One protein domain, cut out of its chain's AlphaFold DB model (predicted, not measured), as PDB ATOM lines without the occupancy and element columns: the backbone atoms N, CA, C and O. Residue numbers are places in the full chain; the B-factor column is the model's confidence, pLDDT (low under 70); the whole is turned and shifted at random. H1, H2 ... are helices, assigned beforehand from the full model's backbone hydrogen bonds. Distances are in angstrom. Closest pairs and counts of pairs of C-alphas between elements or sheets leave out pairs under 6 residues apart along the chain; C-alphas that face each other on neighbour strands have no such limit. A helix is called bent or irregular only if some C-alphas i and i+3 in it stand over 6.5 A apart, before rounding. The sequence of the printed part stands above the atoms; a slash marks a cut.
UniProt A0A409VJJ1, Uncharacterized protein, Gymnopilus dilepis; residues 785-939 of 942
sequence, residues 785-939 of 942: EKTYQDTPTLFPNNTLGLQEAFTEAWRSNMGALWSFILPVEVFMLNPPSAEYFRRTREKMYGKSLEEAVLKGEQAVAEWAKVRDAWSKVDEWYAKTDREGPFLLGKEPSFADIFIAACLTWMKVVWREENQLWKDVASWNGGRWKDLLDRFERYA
ATOM      1  N   GLU A 785     -31.718 -14.268 -58.546       82.94
ATOM      2  CA  GLU A 785     -32.185 -13.025 -57.911       82.94
ATOM      3  C   GLU A 785     -33.069 -12.204 -58.847       82.94
ATOM      4  O   GLU A 785     -34.099 -11.676 -58.431       82.94
ATOM      5  N   LYS A 786     -32.705 -12.139 -60.131       86.56
ATOM      6  CA  LYS A 786     -33.479 -11.413 -61.137       86.56
ATOM      7  C   LYS A 786     -34.788 -12.119 -61.491       86.56
ATOM      8  O   LYS A 786     -35.800 -11.442 -61.677       86.56
ATOM      9  N   THR A 787     -34.749 -13.443 -61.625       84.75
ATOM     10  CA  THR A 787     -35.869 -14.265 -62.107       84.75
ATOM     11  C   THR A 787     -36.861 -14.594 -60.989       84.75
ATOM     12  O   THR A 787     -38.066 -14.562 -61.224       84.75
ATOM     13  N   TYR A 788     -36.384 -14.828 -59.762       78.88
ATOM     14  CA  TYR A 788     -37.193 -15.265 -58.618       78.88
ATOM     15  C   TYR A 788     -37.183 -14.232 -57.485       78.88
ATOM     16  O   TYR A 788     -36.693 -14.486 -56.382       78.88
ATOM     17  N   GLN A 789     -37.735 -13.048 -57.753       78.50
ATOM     18  CA  GLN A 789     -37.693 -11.895 -56.836       78.50
ATOM     19  C   GLN A 789     -38.513 -12.087 -55.550       78.50
ATOM     20  O   GLN A 789     -38.223 -11.454 -54.540       78.50
ATOM     21  N   ASP A 790     -39.490 -12.998 -55.555       73.69
ATOM     22  CA  ASP A 790     -40.335 -13.310 -54.389       73.69
ATOM     23  C   ASP A 790     -39.644 -14.226 -53.356       73.69
ATOM     24  O   ASP A 790     -40.256 -14.680 -52.385       73.69
ATOM     25  N   THR A 791     -38.356 -14.516 -53.551       71.00
ATOM     26  CA  THR A 791     -37.557 -15.399 -52.695       71.00
ATOM     27  C   THR A 791     -36.571 -14.604 -51.831       71.00
ATOM     28  O   THR A 791     -36.218 -13.479 -52.189       71.00
ATOM     29  N   PRO A 792     -36.089 -15.150 -50.693       76.31
ATOM     30  CA  PRO A 792     -35.067 -14.485 -49.884       76.31
ATOM     31  C   PRO A 792     -33.868 -14.032 -50.726       76.31
ATOM     32  O   PRO A 792     -33.353 -14.801 -51.541       76.31
ATOM     33  N   THR A 793     -33.436 -12.784 -50.548       83.50
ATOM     34  CA  THR A 793     -32.299 -12.232 -51.296       83.50
ATOM     35  C   THR A 793     -30.972 -12.589 -50.634       83.50
ATOM     36  O   THR A 793     -30.839 -12.530 -49.412       83.50
ATOM     37  N   LEU A 794     -29.988 -12.945 -51.453       81.81
ATOM     38  CA  LEU A 794     -28.590 -13.136 -51.073       81.81
ATOM     39  C   LEU A 794     -27.760 -11.853 -51.230       81.81
ATOM     40  O   LEU A 794     -26.626 -11.803 -50.748       81.81
ATOM     41  N   PHE A 795     -28.329 -10.815 -51.855       86.69
ATOM     42  CA  PHE A 795     -27.709  -9.506 -52.080       86.69
ATOM     43  C   PHE A 795     -28.561  -8.369 -51.496       86.69
ATOM     44  O   PHE A 795     -28.981  -7.466 -52.227       86.69
ATOM     45  N   PRO A 796     -28.830  -8.370 -50.176       82.88
ATOM     46  CA  PRO A 796     -29.603  -7.294 -49.564       82.88
ATOM     47  C   PRO A 796     -28.916  -5.944 -49.802       82.88
ATOM     48  O   PRO A 796     -27.688  -5.873 -49.865       82.88
ATOM     49  N   ASN A 797     -29.707  -4.877 -49.926       84.25
ATOM     50  CA  ASN A 797     -29.233  -3.487 -49.981       84.25
ATOM     51  C   ASN A 797     -28.151  -3.226 -51.050       84.25
ATOM     52  O   ASN A 797     -27.178  -2.524 -50.794       84.25
ATOM     53  N   ASN A 798     -28.304  -3.811 -52.246       87.00
ATOM     54  CA  ASN A 798     -27.368  -3.670 -53.373       87.00
ATOM     55  C   ASN A 798     -25.932  -4.147 -53.076       87.00
ATOM     56  O   ASN A 798     -24.969  -3.657 -53.657       87.00
ATOM     57  N   THR A 799     -25.762  -5.139 -52.199       90.69
ATOM     58  CA  THR A 799     -24.426  -5.634 -51.812       90.69
ATOM     59  C   THR A 799     -23.739  -6.524 -52.851       90.69
ATOM     60  O   THR A 799     -22.598  -6.918 -52.623       90.69
ATOM     61  N   LEU A 800     -24.371  -6.836 -53.989       90.44
ATOM     62  CA  LEU A 800     -23.825  -7.736 -55.017       90.44
ATOM     63  C   LEU A 800     -22.396  -7.359 -55.445       90.44
ATOM     64  O   LEU A 800     -21.513  -8.213 -55.414       90.44
ATOM     65  N   GLY A 801     -22.140  -6.081 -55.751       87.94
ATOM     66  CA  GLY A 801     -20.802  -5.618 -56.141       87.94
ATOM     67  C   GLY A 801     -19.749  -5.800 -55.040       87.94
ATOM     68  O   GLY A 801     -18.621  -6.212 -55.311       87.94
ATOM     69  N   LEU A 802     -20.123  -5.573 -53.775       89.75
ATOM     70  CA  LEU A 802     -19.235  -5.813 -52.633       89.75
ATOM     71  C   LEU A 802     -18.986  -7.307 -52.392       89.75
ATOM     72  O   LEU A 802     -17.877  -7.691 -52.027       89.75
ATOM     73  N   GLN A 803     -19.997  -8.154 -52.590       91.94
ATOM     74  CA  GLN A 803     -19.866  -9.601 -52.423       91.94
ATOM     75  C   GLN A 803     -19.020 -10.228 -53.539       91.94
ATOM     76  O   GLN A 803     -18.219 -11.118 -53.263       91.94
ATOM     77  N   GLU A 804     -19.108  -9.730 -54.775       87.12
ATOM     78  CA  GLU A 804     -18.200 -10.131 -55.855       87.12
ATOM     79  C   GLU A 804     -16.746  -9.765 -55.519       87.12
ATOM     80  O   GLU A 804     -15.871 -10.638 -55.554       87.12
ATOM     81  N   ALA A 805     -16.499  -8.520 -55.086       85.94
ATOM     82  CA  ALA A 805     -15.180  -8.076 -54.634       85.94
ATOM     83  C   ALA A 805     -14.652  -8.916 -53.452       85.94
ATOM     84  O   ALA A 805     -13.478  -9.296 -53.438       85.94
ATOM     85  N   PHE A 806     -15.516  -9.284 -52.500       90.94
ATOM     86  CA  PHE A 806     -15.175 -10.188 -51.398       90.94
ATOM     87  C   PHE A 806     -14.679 -11.551 -51.905       90.94
ATOM     88  O   PHE A 806     -13.661 -12.053 -51.419       90.94
ATOM     89  N   THR A 807     -15.340 -12.155 -52.904       84.75
ATOM     90  CA  THR A 807     -14.874 -13.446 -53.447       84.75
ATOM     91  C   THR A 807     -13.479 -13.338 -54.063       84.75
ATOM     92  O   THR A 807     -12.680 -14.267 -53.939       84.75
ATOM     93  N   GLU A 808     -13.142 -12.198 -54.670       82.88
ATOM     94  CA  GLU A 808     -11.807 -11.946 -55.218       82.88
ATOM     95  C   GLU A 808     -10.754 -11.741 -54.119       82.88
ATOM     96  O   GLU A 808      -9.654 -12.304 -54.199       82.88
ATOM     97  N   ALA A 809     -11.104 -11.016 -53.048       83.62
ATOM     98  CA  ALA A 809     -10.258 -10.891 -51.859       83.62
ATOM     99  C   ALA A 809      -9.948 -12.267 -51.254       83.62
ATOM    100  O   ALA A 809      -8.797 -12.563 -50.919       83.62
ATOM    101  N   TRP A 810     -10.959 -13.131 -51.139       87.44
ATOM    102  CA  TRP A 810     -10.788 -14.485 -50.624       87.44
ATOM    103  C   TRP A 810      -9.873 -15.325 -51.524       87.44
ATOM    104  O   TRP A 810      -8.891 -15.892 -51.039       87.44
ATOM    105  N   ARG A 811     -10.127 -15.355 -52.843       81.62
ATOM    106  CA  ARG A 811      -9.315 -16.132 -53.804       81.62
ATOM    107  C   ARG A 811      -7.848 -15.719 -53.769       81.62
ATOM    108  O   ARG A 811      -6.972 -16.583 -53.783       81.62
ATOM    109  N   SER A 812      -7.588 -14.418 -53.658       81.12
ATOM    110  CA  SER A 812      -6.234 -13.861 -53.580       81.12
ATOM    111  C   SER A 812      -5.481 -14.294 -52.315       81.12
ATOM    112  O   SER A 812      -4.265 -14.466 -52.356       81.12
ATOM    113  N   ASN A 813      -6.183 -14.514 -51.196       82.56
ATOM    114  CA  ASN A 813      -5.570 -14.971 -49.944       82.56
ATOM    115  C   ASN A 813      -5.378 -16.496 -49.886       82.56
ATOM    116  O   ASN A 813      -4.452 -16.973 -49.231       82.56
ATOM    117  N   MET A 814      -6.199 -17.276 -50.592       86.06
ATOM    118  CA  MET A 814      -6.223 -18.744 -50.482       86.06
ATOM    119  C   MET A 814      -5.264 -19.479 -51.431       86.06
ATOM    120  O   MET A 814      -5.385 -20.686 -51.625       86.06
ATOM    121  N   GLY A 815      -4.267 -18.800 -52.004       85.81
ATOM    122  CA  GLY A 815      -3.324 -19.402 -52.960       85.81
ATOM    123  C   GLY A 815      -2.612 -20.668 -52.448       85.81
ATOM    124  O   GLY A 815      -2.479 -21.645 -53.184       85.81
ATOM    125  N   ALA A 816      -2.198 -20.685 -51.177       88.81
ATOM    126  CA  ALA A 816      -1.469 -21.814 -50.587       88.81
ATOM    127  C   ALA A 816      -2.331 -23.083 -50.425       88.81
ATOM    128  O   ALA A 816      -1.807 -24.194 -50.508       88.81
ATOM    129  N   LEU A 817      -3.651 -22.930 -50.256       90.38
ATOM    130  CA  LEU A 817      -4.602 -24.031 -50.060       90.38
ATOM    131  C   LEU A 817      -4.588 -25.015 -51.237       90.38
ATOM    132  O   LEU A 817      -4.659 -26.228 -51.030       90.38
ATOM    133  N   TRP A 818      -4.454 -24.505 -52.466       85.19
ATOM    134  CA  TRP A 818      -4.483 -25.312 -53.689       85.19
ATOM    135  C   TRP A 818      -3.428 -26.425 -53.690       85.19
ATOM    136  O   TRP A 818      -3.690 -27.516 -54.193       85.19
ATOM    137  N   SER A 819      -2.273 -26.191 -53.058       87.69
ATOM    138  CA  SER A 819      -1.184 -27.171 -52.939       87.69
ATOM    139  C   SER A 819      -1.492 -28.334 -51.987       87.69
ATOM    140  O   SER A 819      -0.826 -29.364 -52.058       87.69
ATOM    141  N   PHE A 820      -2.486 -28.192 -51.104       90.69
ATOM    142  CA  PHE A 820      -2.899 -29.234 -50.154       90.69
ATOM    143  C   PHE A 820      -4.112 -30.030 -50.625       90.69
ATOM    144  O   PHE A 820      -4.269 -31.185 -50.237       90.69
ATOM    145  N   ILE A 821      -4.978 -29.414 -51.430       87.75
ATOM    146  CA  ILE A 821      -6.266 -30.001 -51.803       87.75
ATOM    147  C   ILE A 821      -6.238 -30.650 -53.194       87.75
ATOM    148  O   ILE A 821      -6.651 -31.799 -53.331       87.75
ATOM    149  N   LEU A 822      -5.653 -29.996 -54.208       84.75
ATOM    150  CA  LEU A 822      -5.668 -30.506 -55.587       84.75
ATOM    151  C   LEU A 822      -4.915 -31.834 -55.769       84.75
ATOM    152  O   LEU A 822      -5.432 -32.700 -56.475       84.75
ATOM    153  N   PRO A 823      -3.729 -32.064 -55.162       87.50
ATOM    154  CA  PRO A 823      -3.011 -33.325 -55.362       87.50
ATOM    155  C   PRO A 823      -3.743 -34.556 -54.809       87.50
ATOM    156  O   PRO A 823      -3.514 -35.666 -55.282       87.50
ATOM    157  N   VAL A 824      -4.615 -34.373 -53.813       85.75
ATOM    158  CA  VAL A 824      -5.321 -35.472 -53.136       85.75
ATOM    159  C   VAL A 824      -6.764 -35.650 -53.616       85.75
ATOM    160  O   VAL A 824      -7.360 -36.697 -53.378       85.75
ATOM    161  N   GLU A 825      -7.303 -34.680 -54.358       85.06
ATOM    162  CA  GLU A 825      -8.663 -34.723 -54.907       85.06
ATOM    163  C   GLU A 825      -8.877 -35.895 -55.878       85.06
ATOM    164  O   GLU A 825      -9.985 -36.387 -56.028       85.06
ATOM    165  N   VAL A 826      -7.825 -36.443 -56.489       81.88
ATOM    166  CA  VAL A 826      -7.954 -37.624 -57.360       81.88
ATOM    167  C   VAL A 826      -8.482 -38.869 -56.626       81.88
ATOM    168  O   VAL A 826      -9.114 -39.721 -57.246       81.88
ATOM    169  N   PHE A 827      -8.253 -38.992 -55.311       75.69
ATOM    170  CA  PHE A 827      -8.527 -40.221 -54.543       75.69
ATOM    171  C   PHE A 827     -10.000 -40.430 -54.168       75.69
ATOM    172  O   PHE A 827     -10.370 -41.458 -53.605       75.69
ATOM    173  N   MET A 828     -10.837 -39.448 -54.463       77.81
ATOM    174  CA  MET A 828     -12.260 -39.385 -54.114       77.81
ATOM    175  C   MET A 828     -13.158 -39.314 -55.351       77.81
ATOM    176  O   MET A 828     -14.375 -39.420 -55.229       77.81
ATOM    177  N   LEU A 829     -12.564 -39.152 -56.535       78.88
ATOM    178  CA  LEU A 829     -13.282 -39.168 -57.800       78.88
ATOM    179  C   LEU A 829     -13.598 -40.608 -58.208       78.88
ATOM    180  O   LEU A 829     -12.846 -41.542 -57.923       78.88
ATOM    181  N   ASN A 830     -14.706 -40.787 -58.921       78.62
ATOM    182  CA  ASN A 830     -14.994 -42.052 -59.589       78.62
ATOM    183  C   ASN A 830     -13.960 -42.333 -60.708       78.62
ATOM    184  O   ASN A 830     -13.207 -41.434 -61.096       78.62
ATOM    185  N   PRO A 831     -13.896 -43.564 -61.249       86.44
ATOM    186  CA  PRO A 831     -12.807 -43.948 -62.145       86.44
ATOM    187  C   PRO A 831     -12.641 -43.059 -63.397       86.44
ATOM    188  O   PRO A 831     -11.507 -42.640 -63.647       86.44
ATOM    189  N   PRO A 832     -13.706 -42.701 -64.153       82.56
ATOM    190  CA  PRO A 832     -13.572 -41.821 -65.322       82.56
ATOM    191  C   PRO A 832     -13.043 -40.425 -64.972       82.56
ATOM    192  O   PRO A 832     -12.133 -39.903 -65.622       82.56
ATOM    193  N   SER A 833     -13.584 -39.828 -63.909       84.75
ATOM    194  CA  SER A 833     -13.158 -38.515 -63.437       84.75
ATOM    195  C   SER A 833     -11.735 -38.534 -62.875       84.75
ATOM    196  O   SER A 833     -10.957 -37.621 -63.155       84.75
ATOM    197  N   ALA A 834     -11.352 -39.588 -62.149       84.62
ATOM    198  CA  ALA A 834     -10.010 -39.760 -61.601       84.62
ATOM    199  C   ALA A 834      -8.943 -39.865 -62.704       84.62
ATOM    200  O   ALA A 834      -7.890 -39.231 -62.600       84.62
ATOM    201  N   GLU A 835      -9.212 -40.614 -63.781       90.81
ATOM    202  CA  GLU A 835      -8.298 -40.727 -64.926       90.81
ATOM    203  C   GLU A 835      -8.087 -39.366 -65.604       90.81
ATOM    204  O   GLU A 835      -6.946 -38.926 -65.806       90.81
ATOM    205  N   TYR A 836      -9.184 -38.664 -65.912       87.38
ATOM    206  CA  TYR A 836      -9.128 -37.331 -66.508       87.38
ATOM    207  C   TYR A 836      -8.360 -36.351 -65.613       87.38
ATOM    208  O   TYR A 836      -7.488 -35.610 -66.090       87.38
ATOM    209  N   PHE A 837      -8.675 -36.340 -64.316       86.50
ATOM    210  CA  PHE A 837      -8.067 -35.439 -63.348       86.50
ATOM    211  C   PHE A 837      -6.567 -35.700 -63.237       86.50
ATOM    212  O   PHE A 837      -5.782 -34.767 -63.405       86.50
ATOM    213  N   ARG A 838      -6.148 -36.963 -63.081       91.44
ATOM    214  CA  ARG A 838      -4.731 -37.346 -63.048       91.44
ATOM    215  C   ARG A 838      -3.997 -36.862 -64.296       91.44
ATOM    216  O   ARG A 838      -3.069 -36.066 -64.189       91.44
ATOM    217  N   ARG A 839      -4.478 -37.227 -65.491       92.44
ATOM    218  CA  ARG A 839      -3.851 -36.840 -66.768       92.44
ATOM    219  C   ARG A 839      -3.683 -35.325 -66.910       92.44
ATOM    220  O   ARG A 839      -2.659 -34.851 -67.402       92.44
ATOM    221  N   THR A 840      -4.703 -34.558 -66.535       86.88
ATOM    222  CA  THR A 840      -4.703 -33.099 -66.722       86.88
ATOM    223  C   THR A 840      -3.895 -32.365 -65.654       86.88
ATOM    224  O   THR A 840      -3.179 -31.422 -65.994       86.88
ATOM    225  N   ARG A 841      -3.960 -32.791 -64.387       87.94
ATOM    226  CA  ARG A 841      -3.250 -32.135 -63.280       87.94
ATOM    227  C   ARG A 841      -1.782 -32.546 -63.218       87.94
ATOM    228  O   ARG A 841      -0.952 -31.679 -62.988       87.94
ATOM    229  N   GLU A 842      -1.413 -33.789 -63.530       91.88
ATOM    230  CA  GLU A 842       0.009 -34.173 -63.622       91.88
ATOM    231  C   GLU A 842       0.722 -33.417 -64.749       91.88
ATOM    232  O   GLU A 842       1.843 -32.945 -64.574       91.88
ATOM    233  N   LYS A 843       0.039 -33.183 -65.881       89.50
ATOM    234  CA  LYS A 843       0.544 -32.297 -66.942       89.50
ATOM    235  C   LYS A 843       0.725 -30.855 -66.453       89.50
ATOM    236  O   LYS A 843       1.684 -30.202 -66.850       89.50
ATOM    237  N   MET A 844      -0.191 -30.364 -65.619       83.56
ATOM    238  CA  MET A 844      -0.127 -29.023 -65.029       83.56
ATOM    239  C   MET A 844       1.037 -28.884 -64.038       83.56
ATOM    240  O   MET A 844       1.747 -27.885 -64.071       83.56
ATOM    241  N   TYR A 845       1.256 -29.891 -63.189       83.31
ATOM    242  CA  TYR A 845       2.345 -29.910 -62.210       83.31
ATOM    243  C   TYR A 845       3.707 -30.276 -62.815       83.31
ATOM    244  O   TYR A 845       4.737 -29.981 -62.211       83.31
ATOM    245  N   GLY A 846       3.727 -30.940 -63.973       90.62
ATOM    246  CA  GLY A 846       4.939 -31.505 -64.570       90.62
ATOM    247  C   GLY A 846       5.512 -32.703 -63.799       90.62
ATOM    248  O   GLY A 846       6.664 -33.066 -64.019       90.62
ATOM    249  N   LYS A 847       4.733 -33.290 -62.882       92.50
ATOM    250  CA  LYS A 847       5.100 -34.418 -62.007       92.50
ATOM    251  C   LYS A 847       3.851 -35.181 -61.561       92.50
ATOM    252  O   LYS A 847       2.738 -34.695 -61.773       92.50
ATOM    253  N   SER A 848       4.033 -36.349 -60.940       92.81
ATOM    254  CA  SER A 848       2.902 -37.125 -60.406       92.81
ATOM    255  C   SER A 848       2.182 -36.374 -59.280       92.81
ATOM    256  O   SER A 848       2.784 -35.545 -58.585       92.81
ATOM    257  N   LEU A 849       0.893 -36.659 -59.072       90.00
ATOM    258  CA  LEU A 849       0.131 -36.036 -57.980       90.00
ATOM    259  C   LEU A 849       0.722 -36.397 -56.613       90.00
ATOM    260  O   LEU A 849       0.798 -35.554 -55.723       90.00
ATOM    261  N   GLU A 850       1.240 -37.614 -56.467       90.56
ATOM    262  CA  GLU A 850       1.893 -38.094 -55.251       90.56
ATOM    263  C   GLU A 850       3.199 -37.332 -54.930       90.56
ATOM    264  O   GLU A 850       3.533 -37.126 -53.757       90.56
ATOM    265  N   GLU A 851       3.928 -36.875 -55.952       90.31
ATOM    266  CA  GLU A 851       5.096 -35.987 -55.822       90.31
ATOM    267  C   GLU A 851       4.711 -34.505 -55.673       90.31
ATOM    268  O   GLU A 851       5.536 -33.670 -55.278       90.31
ATOM    269  N   ALA A 852       3.477 -34.140 -56.022       88.69
ATOM    270  CA  ALA A 852       2.942 -32.797 -55.827       88.69
ATOM    271  C   ALA A 852       2.486 -32.544 -54.380       88.69
ATOM    272  O   ALA A 852       2.483 -31.389 -53.958       88.69
ATOM    273  N   VAL A 853       2.185 -33.596 -53.607       88.38
ATOM    274  CA  VAL A 853       1.869 -33.490 -52.173       88.38
ATOM    275  C   VAL A 853       3.050 -32.883 -51.407       88.38
ATOM    276  O   VAL A 853       4.150 -33.443 -51.387       88.38
ATOM    277  N   LEU A 854       2.808 -31.752 -50.738       89.25
ATOM    278  CA  LEU A 854       3.798 -31.083 -49.893       89.25
ATOM    279  C   LEU A 854       4.185 -31.953 -48.686       89.25
ATOM    280  O   LEU A 854       3.335 -32.594 -48.066       89.25
ATOM    281  N   LYS A 855       5.475 -31.959 -48.325       88.75
ATOM    282  CA  LYS A 855       6.027 -32.754 -47.210       88.75
ATOM    283  C   LYS A 855       7.008 -31.933 -46.369       88.75
ATOM    284  O   LYS A 855       7.581 -30.955 -46.847       88.75
ATOM    285  N   GLY A 856       7.228 -32.366 -45.126       92.00
ATOM    286  CA  GLY A 856       8.256 -31.813 -44.236       92.00
ATOM    287  C   GLY A 856       8.083 -30.318 -43.948       92.00
ATOM    288  O   GLY A 856       6.964 -29.824 -43.829       92.00
ATOM    289  N   GLU A 857       9.199 -29.594 -43.850       90.56
ATOM    290  CA  GLU A 857       9.222 -28.164 -43.501       90.56
ATOM    291  C   GLU A 857       8.447 -27.287 -44.494       90.56
ATOM    292  O   GLU A 857       7.783 -26.336 -44.086       90.56
ATOM    293  N   GLN A 858       8.456 -27.635 -45.787       89.62
ATOM    294  CA  GLN A 858       7.703 -26.899 -46.804       89.62
ATOM    295  C   GLN A 858       6.189 -27.002 -46.571       89.62
ATOM    296  O   GLN A 858       5.484 -26.004 -46.692       89.62
ATOM    297  N   ALA A 859       5.686 -28.184 -46.196       92.06
ATOM    298  CA  ALA A 859       4.275 -28.349 -45.845       92.06
ATOM    299  C   ALA A 859       3.906 -27.516 -44.612       92.06
ATOM    300  O   ALA A 859       2.875 -26.856 -44.612       92.06
ATOM    301  N   VAL A 860       4.763 -27.486 -43.587       92.75
ATOM    302  CA  VAL A 860       4.525 -26.673 -42.383       92.75
ATOM    303  C   VAL A 860       4.463 -25.182 -42.729       92.75
ATOM    304  O   VAL A 860       3.543 -24.490 -42.295       92.75
ATOM    305  N   ALA A 861       5.403 -24.691 -43.541       90.94
ATOM    306  CA  ALA A 861       5.459 -23.290 -43.944       90.94
ATOM    307  C   ALA A 861       4.251 -22.870 -44.803       90.94
ATOM    308  O   ALA A 861       3.657 -21.824 -44.550       90.94
ATOM    309  N   GLU A 862       3.853 -23.673 -45.795       92.25
ATOM    310  CA  GLU A 862       2.684 -23.366 -46.631       92.25
ATOM    311  C   GLU A 862       1.362 -23.520 -45.862       92.25
ATOM    312  O   GLU A 862       0.450 -22.720 -46.053       92.25
ATOM    313  N   TRP A 863       1.253 -24.486 -44.943       94.62
ATOM    314  CA  TRP A 863       0.049 -24.659 -44.119       94.62
ATOM    315  C   TRP A 863      -0.143 -23.502 -43.135       94.62
ATOM    316  O   TRP A 863      -1.268 -23.052 -42.919       94.62
ATOM    317  N   ALA A 864       0.953 -22.943 -42.606       92.50
ATOM    318  CA  ALA A 864       0.899 -21.712 -41.820       92.50
ATOM    319  C   ALA A 864       0.296 -20.553 -42.630       92.50
ATOM    320  O   ALA A 864      -0.564 -19.847 -42.112       92.50
ATOM    321  N   LYS A 865       0.639 -20.417 -43.921       92.12
ATOM    322  CA  LYS A 865       0.016 -19.409 -44.799       92.12
ATOM    323  C   LYS A 865      -1.481 -19.647 -44.989       92.12
ATOM    324  O   LYS A 865      -2.230 -18.678 -45.034       92.12
ATOM    325  N   VAL A 866      -1.928 -20.905 -45.082       93.75
ATOM    326  CA  VAL A 866      -3.364 -21.242 -45.154       93.75
ATOM    327  C   VAL A 866      -4.079 -20.815 -43.871       93.75
ATOM    328  O   VAL A 866      -5.112 -20.152 -43.941       93.75
ATOM    329  N   ARG A 867      -3.514 -21.127 -42.700       94.69
ATOM    330  CA  ARG A 867      -4.064 -20.694 -41.406       94.69
ATOM    331  C   ARG A 867      -4.121 -19.170 -41.293       94.69
ATOM    332  O   ARG A 867      -5.128 -18.622 -40.848       94.69
ATOM    333  N   ASP A 868      -3.052 -18.490 -41.688       91.56
ATOM    334  CA  ASP A 868      -2.977 -17.033 -41.630       91.56
ATOM    335  C   ASP A 868      -3.983 -16.402 -42.618       91.56
ATOM    336  O   ASP A 868      -4.640 -15.421 -42.280       91.56
ATOM    337  N   ALA A 869      -4.197 -17.005 -43.795       90.25
ATOM    338  CA  ALA A 869      -5.235 -16.594 -44.742       90.25
ATOM    339  C   ALA A 869      -6.652 -16.744 -44.164       90.25
ATOM    340  O   ALA A 869      -7.449 -15.818 -44.275       90.25
ATOM    341  N   TRP A 870      -6.965 -17.863 -43.501       93.75
ATOM    342  CA  TRP A 870      -8.242 -18.023 -42.796       93.75
ATOM    343  C   TRP A 870      -8.388 -17.042 -41.635       93.75
ATOM    344  O   TRP A 870      -9.460 -16.479 -41.456       93.75
ATOM    345  N   SER A 871      -7.309 -16.751 -40.907       93.69
ATOM    346  CA  SER A 871      -7.334 -15.747 -39.836       93.69
ATOM    347  C   SER A 871      -7.680 -14.350 -40.363       93.69
ATOM    348  O   SER A 871      -8.452 -13.644 -39.729       93.69
ATOM    349  N   LYS A 872      -7.227 -13.985 -41.568       89.75
ATOM    350  CA  LYS A 872      -7.662 -12.739 -42.226       89.75
ATOM    351  C   LYS A 872      -9.150 -12.737 -42.587       89.75
ATOM    352  O   LYS A 872      -9.806 -11.710 -42.480       89.75
ATOM    353  N   VAL A 873      -9.700 -13.876 -43.017       91.12
ATOM    354  CA  VAL A 873     -11.146 -13.987 -43.285       91.12
ATOM    355  C   VAL A 873     -11.938 -13.880 -41.975       91.12
ATOM    356  O   VAL A 873     -12.976 -13.224 -41.945       91.12
ATOM    357  N   ASP A 874     -11.439 -14.469 -40.883       94.38
ATOM    358  CA  ASP A 874     -12.012 -14.333 -39.534       94.38
ATOM    359  C   ASP A 874     -12.040 -12.875 -39.069       94.38
ATOM    360  O   ASP A 874     -13.054 -12.437 -38.538       94.38
ATOM    361  N   GLU A 875     -10.987 -12.094 -39.335       91.31
ATOM    362  CA  GLU A 875     -10.958 -10.658 -39.021       91.31
ATOM    363  C   GLU A 875     -12.109  -9.883 -39.681       91.31
ATOM    364  O   GLU A 875     -12.626  -8.942 -39.076       91.31
ATOM    365  N   TRP A 876     -12.548 -10.280 -40.883       92.00
ATOM    366  CA  TRP A 876     -13.717  -9.685 -41.539       92.00
ATOM    367  C   TRP A 876     -15.022 -10.109 -40.861       92.00
ATOM    368  O   TRP A 876     -15.828  -9.245 -40.519       92.00
ATOM    369  N   TYR A 877     -15.215 -11.406 -40.601       91.19
ATOM    370  CA  TYR A 877     -16.398 -11.907 -39.883       91.19
ATOM    371  C   TYR A 877     -16.520 -11.313 -38.469       91.19
ATOM    372  O   TYR A 877     -17.613 -10.952 -38.037       91.19
ATOM    373  N   ALA A 878     -15.399 -11.128 -37.766       91.00
ATOM    374  CA  ALA A 878     -15.365 -10.584 -36.412       91.00
ATOM    375  C   ALA A 878     -15.973  -9.172 -36.304       91.00
ATOM    376  O   ALA A 878     -16.408  -8.759 -35.224       91.00
ATOM    377  N   LYS A 879     -16.050  -8.424 -37.416       86.06
ATOM    378  CA  LYS A 879     -16.669  -7.091 -37.456       86.06
ATOM    379  C   LYS A 879     -18.196  -7.129 -37.277       86.06
ATOM    380  O   LYS A 879     -18.757  -6.104 -36.892       86.06
ATOM    381  N   THR A 880     -18.864  -8.272 -37.482       85.00
ATOM    382  CA  THR A 880     -20.325  -8.445 -37.305       85.00
ATOM    383  C   THR A 880     -20.733  -9.447 -36.227       85.00
ATOM    384  O   THR A 880     -21.931  -9.641 -36.032       85.00
ATOM    385  N   ASP A 881     -19.801  -9.995 -35.438       82.06
ATOM    386  CA  ASP A 881     -20.090 -11.015 -34.406       82.06
ATOM    387  C   ASP A 881     -21.208 -10.634 -33.419       82.06
ATOM    388  O   ASP A 881     -21.911 -11.493 -32.888       82.06
ATOM    389  N   ARG A 882     -21.384  -9.335 -33.149       74.81
ATOM    390  CA  ARG A 882     -22.449  -8.834 -32.262       74.81
ATOM    391  C   ARG A 882     -23.824  -8.800 -32.924       74.81
ATOM    392  O   ARG A 882     -24.831  -8.841 -32.221       74.81
ATOM    393  N   GLU A 883     -23.857  -8.704 -34.246       77.69
ATOM    394  CA  GLU A 883     -25.077  -8.620 -35.046       77.69
ATOM    395  C   GLU A 883     -25.591 -10.011 -35.420       77.69
ATOM    396  O   GLU A 883     -26.804 -10.233 -35.431       77.69
ATOM    397  N   GLY A 884     -24.694 -10.966 -35.667       85.06
ATOM    398  CA  GLY A 884     -25.024 -12.363 -35.925       85.06
ATOM    399  C   GLY A 884     -23.833 -13.161 -36.467       85.06
ATOM    400  O   GLY A 884     -22.729 -12.632 -36.553       85.06
ATOM    401  N   PRO A 885     -24.037 -14.447 -36.804       87.00
ATOM    402  CA  PRO A 885     -22.948 -15.351 -37.179       87.00
ATOM    403  C   PRO A 885     -22.453 -15.184 -38.629       87.00
ATOM    404  O   PRO A 885     -21.495 -15.854 -39.011       87.00
ATOM    405  N   PHE A 886     -23.103 -14.343 -39.436       89.81
ATOM    406  CA  PHE A 886     -22.826 -14.170 -40.864       89.81
ATOM    407  C   PHE A 886     -22.196 -12.802 -41.172       89.81
ATOM    408  O   PHE A 886     -22.272 -11.861 -40.373       89.81
ATOM    409  N   LEU A 887     -21.615 -12.660 -42.368       86.56
ATOM    410  CA  LEU A 887     -20.948 -11.435 -42.834       86.56
ATOM    411  C   LEU A 887     -21.859 -10.205 -42.875       86.56
ATOM    412  O   LEU A 887     -21.370  -9.091 -42.752       86.56
ATOM    413  N   LEU A 888     -23.171 -10.371 -43.044       87.06
ATOM    414  CA  LEU A 888     -24.138  -9.262 -43.002       87.06
ATOM    415  C   LEU A 888     -24.999  -9.275 -41.725       87.06
ATOM    416  O   LEU A 888     -26.044  -8.625 -41.642       87.06
ATOM    417  N   GLY A 889     -24.552 -10.006 -40.698       87.56
ATOM    418  CA  GLY A 889     -25.210 -10.121 -39.402       87.56
ATOM    419  C   GLY A 889     -26.021 -11.409 -39.267       87.56
ATOM    420  O   GLY A 889     -25.462 -12.492 -39.113       87.56
ATOM    421  N   LYS A 890     -27.354 -11.296 -39.226       83.56
ATOM    422  CA  LYS A 890     -28.244 -12.401 -38.800       83.56
ATOM    423  C   LYS A 890     -28.606 -13.393 -39.890       83.56
ATOM    424  O   LYS A 890     -28.849 -14.554 -39.573       83.56
ATOM    425  N   GLU A 891     -28.668 -12.935 -41.132       82.19
ATOM    426  CA  GLU A 891     -29.072 -13.746 -42.278       82.19
ATOM    427  C   GLU A 891     -27.858 -14.024 -43.174       82.19
ATOM    428  O   GLU A 891     -26.979 -13.164 -43.280       82.19
ATOM    429  N   PRO A 892     -27.790 -15.207 -43.807       84.31
ATOM    430  CA  PRO A 892     -26.686 -15.556 -44.685       84.31
ATOM    431  C   PRO A 892     -26.741 -14.754 -45.991       84.31
ATOM    432  O   PRO A 892     -27.805 -14.543 -46.573       84.31
ATOM    433  N   SER A 893     -25.568 -14.352 -46.468       87.19
ATOM    434  CA  SER A 893     -25.354 -13.732 -47.777       87.19
ATOM    435  C   SER A 893     -24.735 -14.724 -48.770       87.19
ATOM    436  O   SER A 893     -24.344 -15.838 -48.403       87.19
ATOM    437  N   PHE A 894     -24.602 -14.335 -50.041       84.31
ATOM    438  CA  PHE A 894     -23.871 -15.146 -51.021       84.31
ATOM    439  C   PHE A 894     -22.408 -15.370 -50.608       84.31
ATOM    440  O   PHE A 894     -21.888 -16.468 -50.794       84.31
ATOM    441  N   ALA A 895     -21.759 -14.377 -49.995       87.62
ATOM    442  CA  ALA A 895     -20.400 -14.509 -49.478       87.62
ATOM    443  C   ALA A 895     -20.295 -15.612 -48.409       87.62
ATOM    444  O   ALA A 895     -19.354 -16.405 -48.434       87.62
ATOM    445  N   ASP A 896     -21.283 -15.727 -47.519       89.88
ATOM    446  CA  ASP A 896     -21.330 -16.794 -46.516       89.88
ATOM    447  C   ASP A 896     -21.532 -18.176 -47.165       89.88
ATOM    448  O   ASP A 896     -20.836 -19.133 -46.820       89.88
ATOM    449  N   ILE A 897     -22.420 -18.272 -48.166       82.81
ATOM    450  CA  ILE A 897     -22.636 -19.503 -48.947       82.81
ATOM    451  C   ILE A 897     -21.362 -19.916 -49.688       82.81
ATOM    452  O   ILE A 897     -21.020 -21.097 -49.715       82.81
ATOM    453  N   PHE A 898     -20.640 -18.959 -50.271       82.88
ATOM    454  CA  PHE A 898     -19.377 -19.209 -50.956       82.88
ATOM    455  C   PHE A 898     -18.336 -19.820 -50.005       82.88
ATOM    456  O   PHE A 898     -17.730 -20.841 -50.331       82.88
ATOM    457  N   ILE A 899     -18.184 -19.263 -48.797       88.88
ATOM    458  CA  ILE A 899     -17.282 -19.815 -47.774       88.88
ATOM    459  C   ILE A 899     -17.736 -21.208 -47.324       88.88
ATOM    460  O   ILE A 899     -16.912 -22.123 -47.254       88.88
ATOM    461  N   ALA A 900     -19.031 -21.401 -47.068       83.81
ATOM    462  CA  ALA A 900     -19.581 -22.694 -46.667       83.81
ATOM    463  C   ALA A 900     -19.379 -23.777 -47.740       83.81
ATOM    464  O   ALA A 900     -19.018 -24.910 -47.416       83.81
ATOM    465  N   ALA A 901     -19.525 -23.428 -49.021       75.00
ATOM    466  CA  ALA A 901     -19.244 -24.329 -50.136       75.00
ATOM    467  C   ALA A 901     -17.761 -24.739 -50.171       75.00
ATOM    468  O   ALA A 901     -17.449 -25.921 -50.322       75.00
ATOM    469  N   CYS A 902     -16.836 -23.795 -49.956       81.06
ATOM    470  CA  CYS A 902     -15.407 -24.100 -49.864       81.06
ATOM    471  C   CYS A 902     -15.067 -24.991 -48.658       81.06
ATOM    472  O   CYS A 902     -14.283 -25.928 -48.796       81.06
ATOM    473  N   LEU A 903     -15.665 -24.737 -47.492       88.44
ATOM    474  CA  LEU A 903     -15.483 -25.566 -46.294       88.44
ATOM    475  C   LEU A 903     -16.042 -26.977 -46.489       88.44
ATOM    476  O   LEU A 903     -15.402 -27.951 -46.093       88.44
ATOM    477  N   THR A 904     -17.187 -27.096 -47.161       79.38
ATOM    478  CA  THR A 904     -17.765 -28.389 -47.548       79.38
ATOM    479  C   THR A 904     -16.807 -29.149 -48.453       79.38
ATOM    480  O   THR A 904     -16.512 -30.312 -48.192       79.38
ATOM    481  N   TRP A 905     -16.258 -28.491 -49.478       77.75
ATOM    482  CA  TRP A 905     -15.272 -29.103 -50.368       77.75
ATOM    483  C   TRP A 905     -14.047 -29.613 -49.594       77.75
ATOM    484  O   TRP A 905     -13.671 -30.772 -49.753       77.75
ATOM    485  N   MET A 906     -13.495 -28.823 -48.666       87.50
ATOM    486  CA  MET A 906     -12.398 -29.267 -47.788       87.50
ATOM    487  C   MET A 906     -12.776 -30.479 -46.929       87.50
ATOM    488  O   MET A 906     -12.013 -31.446 -46.870       87.50
ATOM    489  N   LYS A 907     -13.953 -30.452 -46.287       85.75
ATOM    490  CA  LYS A 907     -14.472 -31.559 -45.462       85.75
ATOM    491  C   LYS A 907     -14.626 -32.833 -46.288       85.75
ATOM    492  O   LYS A 907     -14.258 -33.907 -45.824       85.75
ATOM    493  N   VAL A 908     -15.134 -32.726 -47.515       76.88
ATOM    494  CA  VAL A 908     -15.348 -33.867 -48.415       76.88
ATOM    495  C   VAL A 908     -14.017 -34.426 -48.925       76.88
ATOM    496  O   VAL A 908     -13.851 -35.646 -48.953       76.88
ATOM    497  N   VAL A 909     -13.049 -33.565 -49.262       80.69
ATOM    498  CA  VAL A 909     -11.728 -33.998 -49.747       80.69
ATOM    499  C   VAL A 909     -10.908 -34.679 -48.670       80.69
ATOM    500  O   VAL A 909     -10.362 -35.763 -48.881       80.69
ATOM    501  N   TRP A 910     -10.819 -34.062 -47.498       85.31
ATOM    502  CA  TRP A 910      -9.965 -34.573 -46.439       85.31
ATOM    503  C   TRP A 910     -10.667 -35.596 -45.546       85.31
ATOM    504  O   TRP A 910      -9.976 -36.446 -44.995       85.31
ATOM    505  N   ARG A 911     -12.007 -35.609 -45.487       80.75
ATOM    506  CA  ARG A 911     -12.831 -36.398 -44.548       80.75
ATOM    507  C   ARG A 911     -12.636 -35.968 -43.091       80.75
ATOM    508  O   ARG A 911     -11.669 -35.294 -42.739       80.75
ATOM    509  N   GLU A 912     -13.560 -36.371 -42.219       84.19
ATOM    510  CA  GLU A 912     -13.581 -35.898 -40.827       84.19
ATOM    511  C   GLU A 912     -12.367 -36.342 -39.996       84.19
ATOM    512  O   GLU A 912     -11.956 -35.636 -39.071       84.19
ATOM    513  N   GLU A 913     -11.761 -37.493 -40.306       85.44
ATOM    514  CA  GLU A 913     -10.646 -38.001 -39.503       85.44
ATOM    515  C   GLU A 913      -9.308 -37.307 -39.799       85.44
ATOM    516  O   GLU A 913      -8.381 -37.408 -38.984       85.44
ATOM    517  N   ASN A 914      -9.193 -36.605 -40.927       90.88
ATOM    518  CA  ASN A 914      -7.940 -36.026 -41.401       90.88
ATOM    519  C   ASN A 914      -7.521 -34.795 -40.591       90.88
ATOM    520  O   ASN A 914      -8.337 -33.949 -40.224       90.88
ATOM    521  N   GLN A 915      -6.218 -34.694 -40.323       93.44
ATOM    522  CA  GLN A 915      -5.663 -33.623 -39.504       93.44
ATOM    523  C   GLN A 915      -5.852 -32.234 -40.132       93.44
ATOM    524  O   GLN A 915      -6.146 -31.300 -39.401       93.44
ATOM    525  N   LEU A 916      -5.766 -32.094 -41.460       93.62
ATOM    526  CA  LEU A 916      -5.965 -30.809 -42.145       93.62
ATOM    527  C   LEU A 916      -7.394 -30.285 -41.952       93.62
ATOM    528  O   LEU A 916      -7.587 -29.102 -41.680       93.62
ATOM    529  N   TRP A 917      -8.399 -31.167 -42.021       94.62
ATOM    530  CA  TRP A 917      -9.778 -30.787 -41.716       94.62
ATOM    531  C   TRP A 917      -9.959 -30.452 -40.233       94.62
ATOM    532  O   TRP A 917     -10.567 -29.436 -39.912       94.62
ATOM    533  N   LYS A 918      -9.404 -31.263 -39.322       96.38
ATOM    534  CA  LYS A 918      -9.455 -30.994 -37.874       96.38
ATOM    535  C   LYS A 918      -8.828 -29.650 -37.515       96.38
ATOM    536  O   LYS A 918      -9.375 -28.941 -36.674       96.38
ATOM    537  N   ASP A 919      -7.725 -29.297 -38.167       96.94
ATOM    538  CA  ASP A 919      -7.076 -28.001 -38.017       96.94
ATOM    539  C   ASP A 919      -8.042 -26.884 -38.431       96.94
ATOM    540  O   ASP A 919      -8.413 -26.078 -37.578       96.94
ATOM    541  N   VAL A 920      -8.535 -26.894 -39.679       96.12
ATOM    542  CA  VAL A 920      -9.493 -25.891 -40.193       96.12
ATOM    543  C   VAL A 920     -10.731 -25.788 -39.300       96.12
ATOM    544  O   VAL A 920     -11.120 -24.691 -38.912       96.12
ATOM    545  N   ALA A 921     -11.315 -26.918 -38.901       95.00
ATOM    546  CA  ALA A 921     -12.489 -26.971 -38.036       95.00
ATOM    547  C   ALA A 921     -12.239 -26.414 -36.621       95.00
ATOM    548  O   ALA A 921     -13.196 -26.053 -35.938       95.00
ATOM    549  N   SER A 922     -10.982 -26.358 -36.167       96.44
ATOM    550  CA  SER A 922     -10.592 -25.841 -34.845       96.44
ATOM    551  C   SER A 922     -10.139 -24.379 -34.855       96.44
ATOM    552  O   SER A 922     -10.139 -23.726 -33.809       96.44
ATOM    553  N   TRP A 923      -9.725 -23.857 -36.013       96.94
ATOM    554  CA  TRP A 923      -9.196 -22.502 -36.125       96.94
ATOM    555  C   TRP A 923     -10.240 -21.444 -35.773       96.94
ATOM    556  O   TRP A 923     -11.447 -21.670 -35.870       96.94
ATOM    557  N   ASN A 924      -9.750 -20.281 -35.331       95.44
ATOM    558  CA  ASN A 924     -10.575 -19.113 -35.009       95.44
ATOM    559  C   ASN A 924     -11.714 -19.443 -34.025       95.44
ATOM    560  O   ASN A 924     -12.863 -19.054 -34.210       95.44
ATOM    561  N   GLY A 925     -11.401 -20.239 -32.995       92.75
ATOM    562  CA  GLY A 925     -12.372 -20.658 -31.979       92.75
ATOM    563  C   GLY A 925     -13.428 -21.649 -32.481       92.75
ATOM    564  O   GLY A 925     -14.459 -21.801 -31.835       92.75
ATOM    565  N   GLY A 926     -13.186 -22.314 -33.615       95.06
ATOM    566  CA  GLY A 926     -14.133 -23.232 -34.244       95.06
ATOM    567  C   GLY A 926     -15.152 -22.559 -35.167       95.06
ATOM    568  O   GLY A 926     -16.097 -23.226 -35.590       95.06
ATOM    569  N   ARG A 927     -14.969 -21.269 -35.510       94.31
ATOM    570  CA  ARG A 927     -15.894 -20.503 -36.368       94.31
ATOM    571  C   ARG A 927     -16.225 -21.233 -37.661       94.31
ATOM    572  O   ARG A 927     -17.381 -21.274 -38.052       94.31
ATOM    573  N   TRP A 928     -15.229 -21.801 -38.335       94.06
ATOM    574  CA  TRP A 928     -15.430 -22.417 -39.648       94.06
ATOM    575  C   TRP A 928     -16.310 -23.657 -39.578       94.06
ATOM    576  O   TRP A 928     -17.156 -23.861 -40.444       94.06
ATOM    577  N   LYS A 929     -16.160 -24.446 -38.513       92.62
ATOM    578  CA  LYS A 929     -17.066 -25.556 -38.251       92.62
ATOM    579  C   LYS A 929     -18.468 -25.050 -37.908       92.62
ATOM    580  O   LYS A 929     -19.410 -25.500 -38.534       92.62
ATOM    581  N   ASP A 930     -18.605 -24.090 -36.992       91.38
ATOM    582  CA  ASP A 930     -19.916 -23.526 -36.623       91.38
ATOM    583  C   ASP A 930     -20.644 -22.909 -37.830       91.38
ATOM    584  O   ASP A 930     -21.841 -23.116 -38.013       91.38
ATOM    585  N   LEU A 931     -19.917 -22.201 -38.698       87.81
ATOM    586  CA  LEU A 931     -20.442 -21.672 -39.952       87.81
ATOM    587  C   LEU A 931     -20.939 -22.813 -40.843       87.81
ATOM    588  O   LEU A 931     -22.081 -22.770 -41.289       87.81
ATOM    589  N   LEU A 932     -20.117 -23.842 -41.069       83.00
ATOM    590  CA  LEU A 932     -20.509 -24.999 -41.872       83.00
ATOM    591  C   LEU A 932     -21.731 -25.721 -41.280       83.00
ATOM    592  O   LEU A 932     -22.667 -25.995 -42.024       83.00
ATOM    593  N   ASP A 933     -21.768 -25.942 -39.965       82.69
ATOM    594  CA  ASP A 933     -22.868 -26.591 -39.237       82.69
ATOM    595  C   ASP A 933     -24.180 -25.783 -39.381       82.69
ATOM    596  O   ASP A 933     -25.246 -26.337 -39.645       82.69
ATOM    597  N   ARG A 934     -24.128 -24.441 -39.323       81.00
ATOM    598  CA  ARG A 934     -25.293 -23.563 -39.606       81.00
ATOM    599  C   ARG A 934     -25.796 -23.678 -41.036       81.00
ATOM    600  O   ARG A 934     -26.962 -23.385 -41.321       81.00
ATOM    601  N   PHE A 935     -24.889 -24.036 -41.924       70.44
ATOM    602  CA  PHE A 935     -25.135 -24.271 -43.322       70.44
ATOM    603  C   PHE A 935     -25.505 -25.751 -43.570       70.44
ATOM    604  O   PHE A 935     -26.005 -26.046 -44.636       70.44
ATOM    605  N   GLU A 936     -25.389 -26.699 -42.634       62.41
ATOM    606  CA  GLU A 936     -25.757 -28.108 -42.891       62.41
ATOM    607  C   GLU A 936     -27.238 -28.296 -43.244       62.41
ATOM    608  O   GLU A 936     -27.540 -29.085 -44.137       62.41
ATOM    609  N   ARG A 937     -28.138 -27.470 -42.680       54.16
ATOM    610  CA  ARG A 937     -29.580 -27.367 -43.042       54.16
ATOM    611  C   ARG A 937     -29.846 -26.986 -44.497       54.16
ATOM    612  O   ARG A 937     -30.952 -26.638 -44.895       54.16
ATOM    613  N   TYR A 938     -28.778 -26.852 -45.245       53.25
ATOM    614  CA  TYR A 938     -28.785 -26.403 -46.587       53.25
ATOM    615  C   TYR A 938     -27.942 -27.360 -47.497       53.25
ATOM    616  O   TYR A 938     -28.020 -27.300 -48.719       53.25
ATOM    617  N   ALA A 939     -27.198 -28.326 -46.946       46.81
ATOM    618  CA  ALA A 939     -26.187 -29.123 -47.661       46.81
ATOM    619  C   ALA A 939     -26.637 -30.282 -48.526       46.81
ATOM    620  O   ALA A 939     -25.833 -30.850 -49.270       46.81
TER     621      ALA A 939
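AT A GLANCE: This is residues 785 to 939 of the 942 residues of an uncharacterized protein of Gymnopilus dilepis (UniProt A0A409VJJ1). A body of helices has H7 running through its middle, with H1 and the kinked H8 packed on it and the long H6 beside H8; H2 joins this body between H6 and H7. H3, H4 and H5 make a small head at one end of the longest axis, and residues 786 to 791 stick out at the opposite end. The printed part has 155 residues with eight named helices, H1 to H8 in order along the chain, and no named strand: the class is all helix. It is compact, with a radius of gyration of the C-alphas of 17.3 A, and spans 48 by 36 by 27 A.

HOW THE PARTS SIT: Residues 785 to 799 hold no named element, and residues 786 to 791 stand free. H1, residues 800 to 813, touches H7, residues 894 to 910, with residues 803 to 807 alone; the closest C-alphas, of Gln 803 and Ala 895, are 5.7 A apart, at a shallow tilt of 33 degrees, only just short of steep, the same way. H2, residues 815 to 821, touches H6, residues 856 to 877, at a steep tilt of 62 degrees, opposite ways, closest at the C-alphas of Leu 817 and Val 866, 5.8 A. H2 only just touches H7, with 3 pairs of C-alphas within 8 A, closest at Ile 821 and Val 909, 7.1 A. H4, residues 831 to 845, touches H3, residues 825 to 828, closest at the C-alphas of Val 826 and Ala 834, 5.2 A, and touches H5, residues 849 to 852, closest at those of Glu 842 and Leu 849, 5.9 A. H4 is apart from H6 and H7. H8, residues 915 to 936, touches H7 at a steep tilt of 47 degrees, opposite ways, closest at the C-alphas of Ala 900 and Leu 932, 5.4 A. H6 touches H8 at a shallow tilt of 30 degrees, the same way, closest at the C-alphas of Ser 871 and Asn 924, 6.7 A. Every O i to N i+4 pair is within hydrogen-bond range in H1, H6 and H7; the counts are 1 of 3 in H2, with 2 of 4 O i to N i+3 pairs, 10 of 11 in H4 and 13 of 18 in H8, and H3 and H5 are too short for such a pair.

IN THESE COORDINATES: H1 begins at C-alpha 800, (-23.825, -7.736, -55.017), and is 20.3 A long; H2 is 11.1 A, H3 5.9 A, H4 20.7 A and H5 4.8 A. H6 begins at C-alpha 856, (8.256, -31.813, -44.236), and is 32.0 A long; H7 is 24.3 A. H8 is 21.1 A from first to last C-alpha, ending at C-alpha 936, (-25.757, -28.108, -42.891); it is irregular, with C-alphas 921 and 924 8.6 A apart, and has a kink of 101 degrees near residue 927.

THE WHOLE: The C-alphas farthest apart, of Asp 790 and Gly 856, are 53.0 A apart. The printed part has no cut. The link from H6 to H7, 16 residues, is long; the other links are tight. The mean pLDDT of the printed part is 86.2, and residues 936 to 939 are under 70.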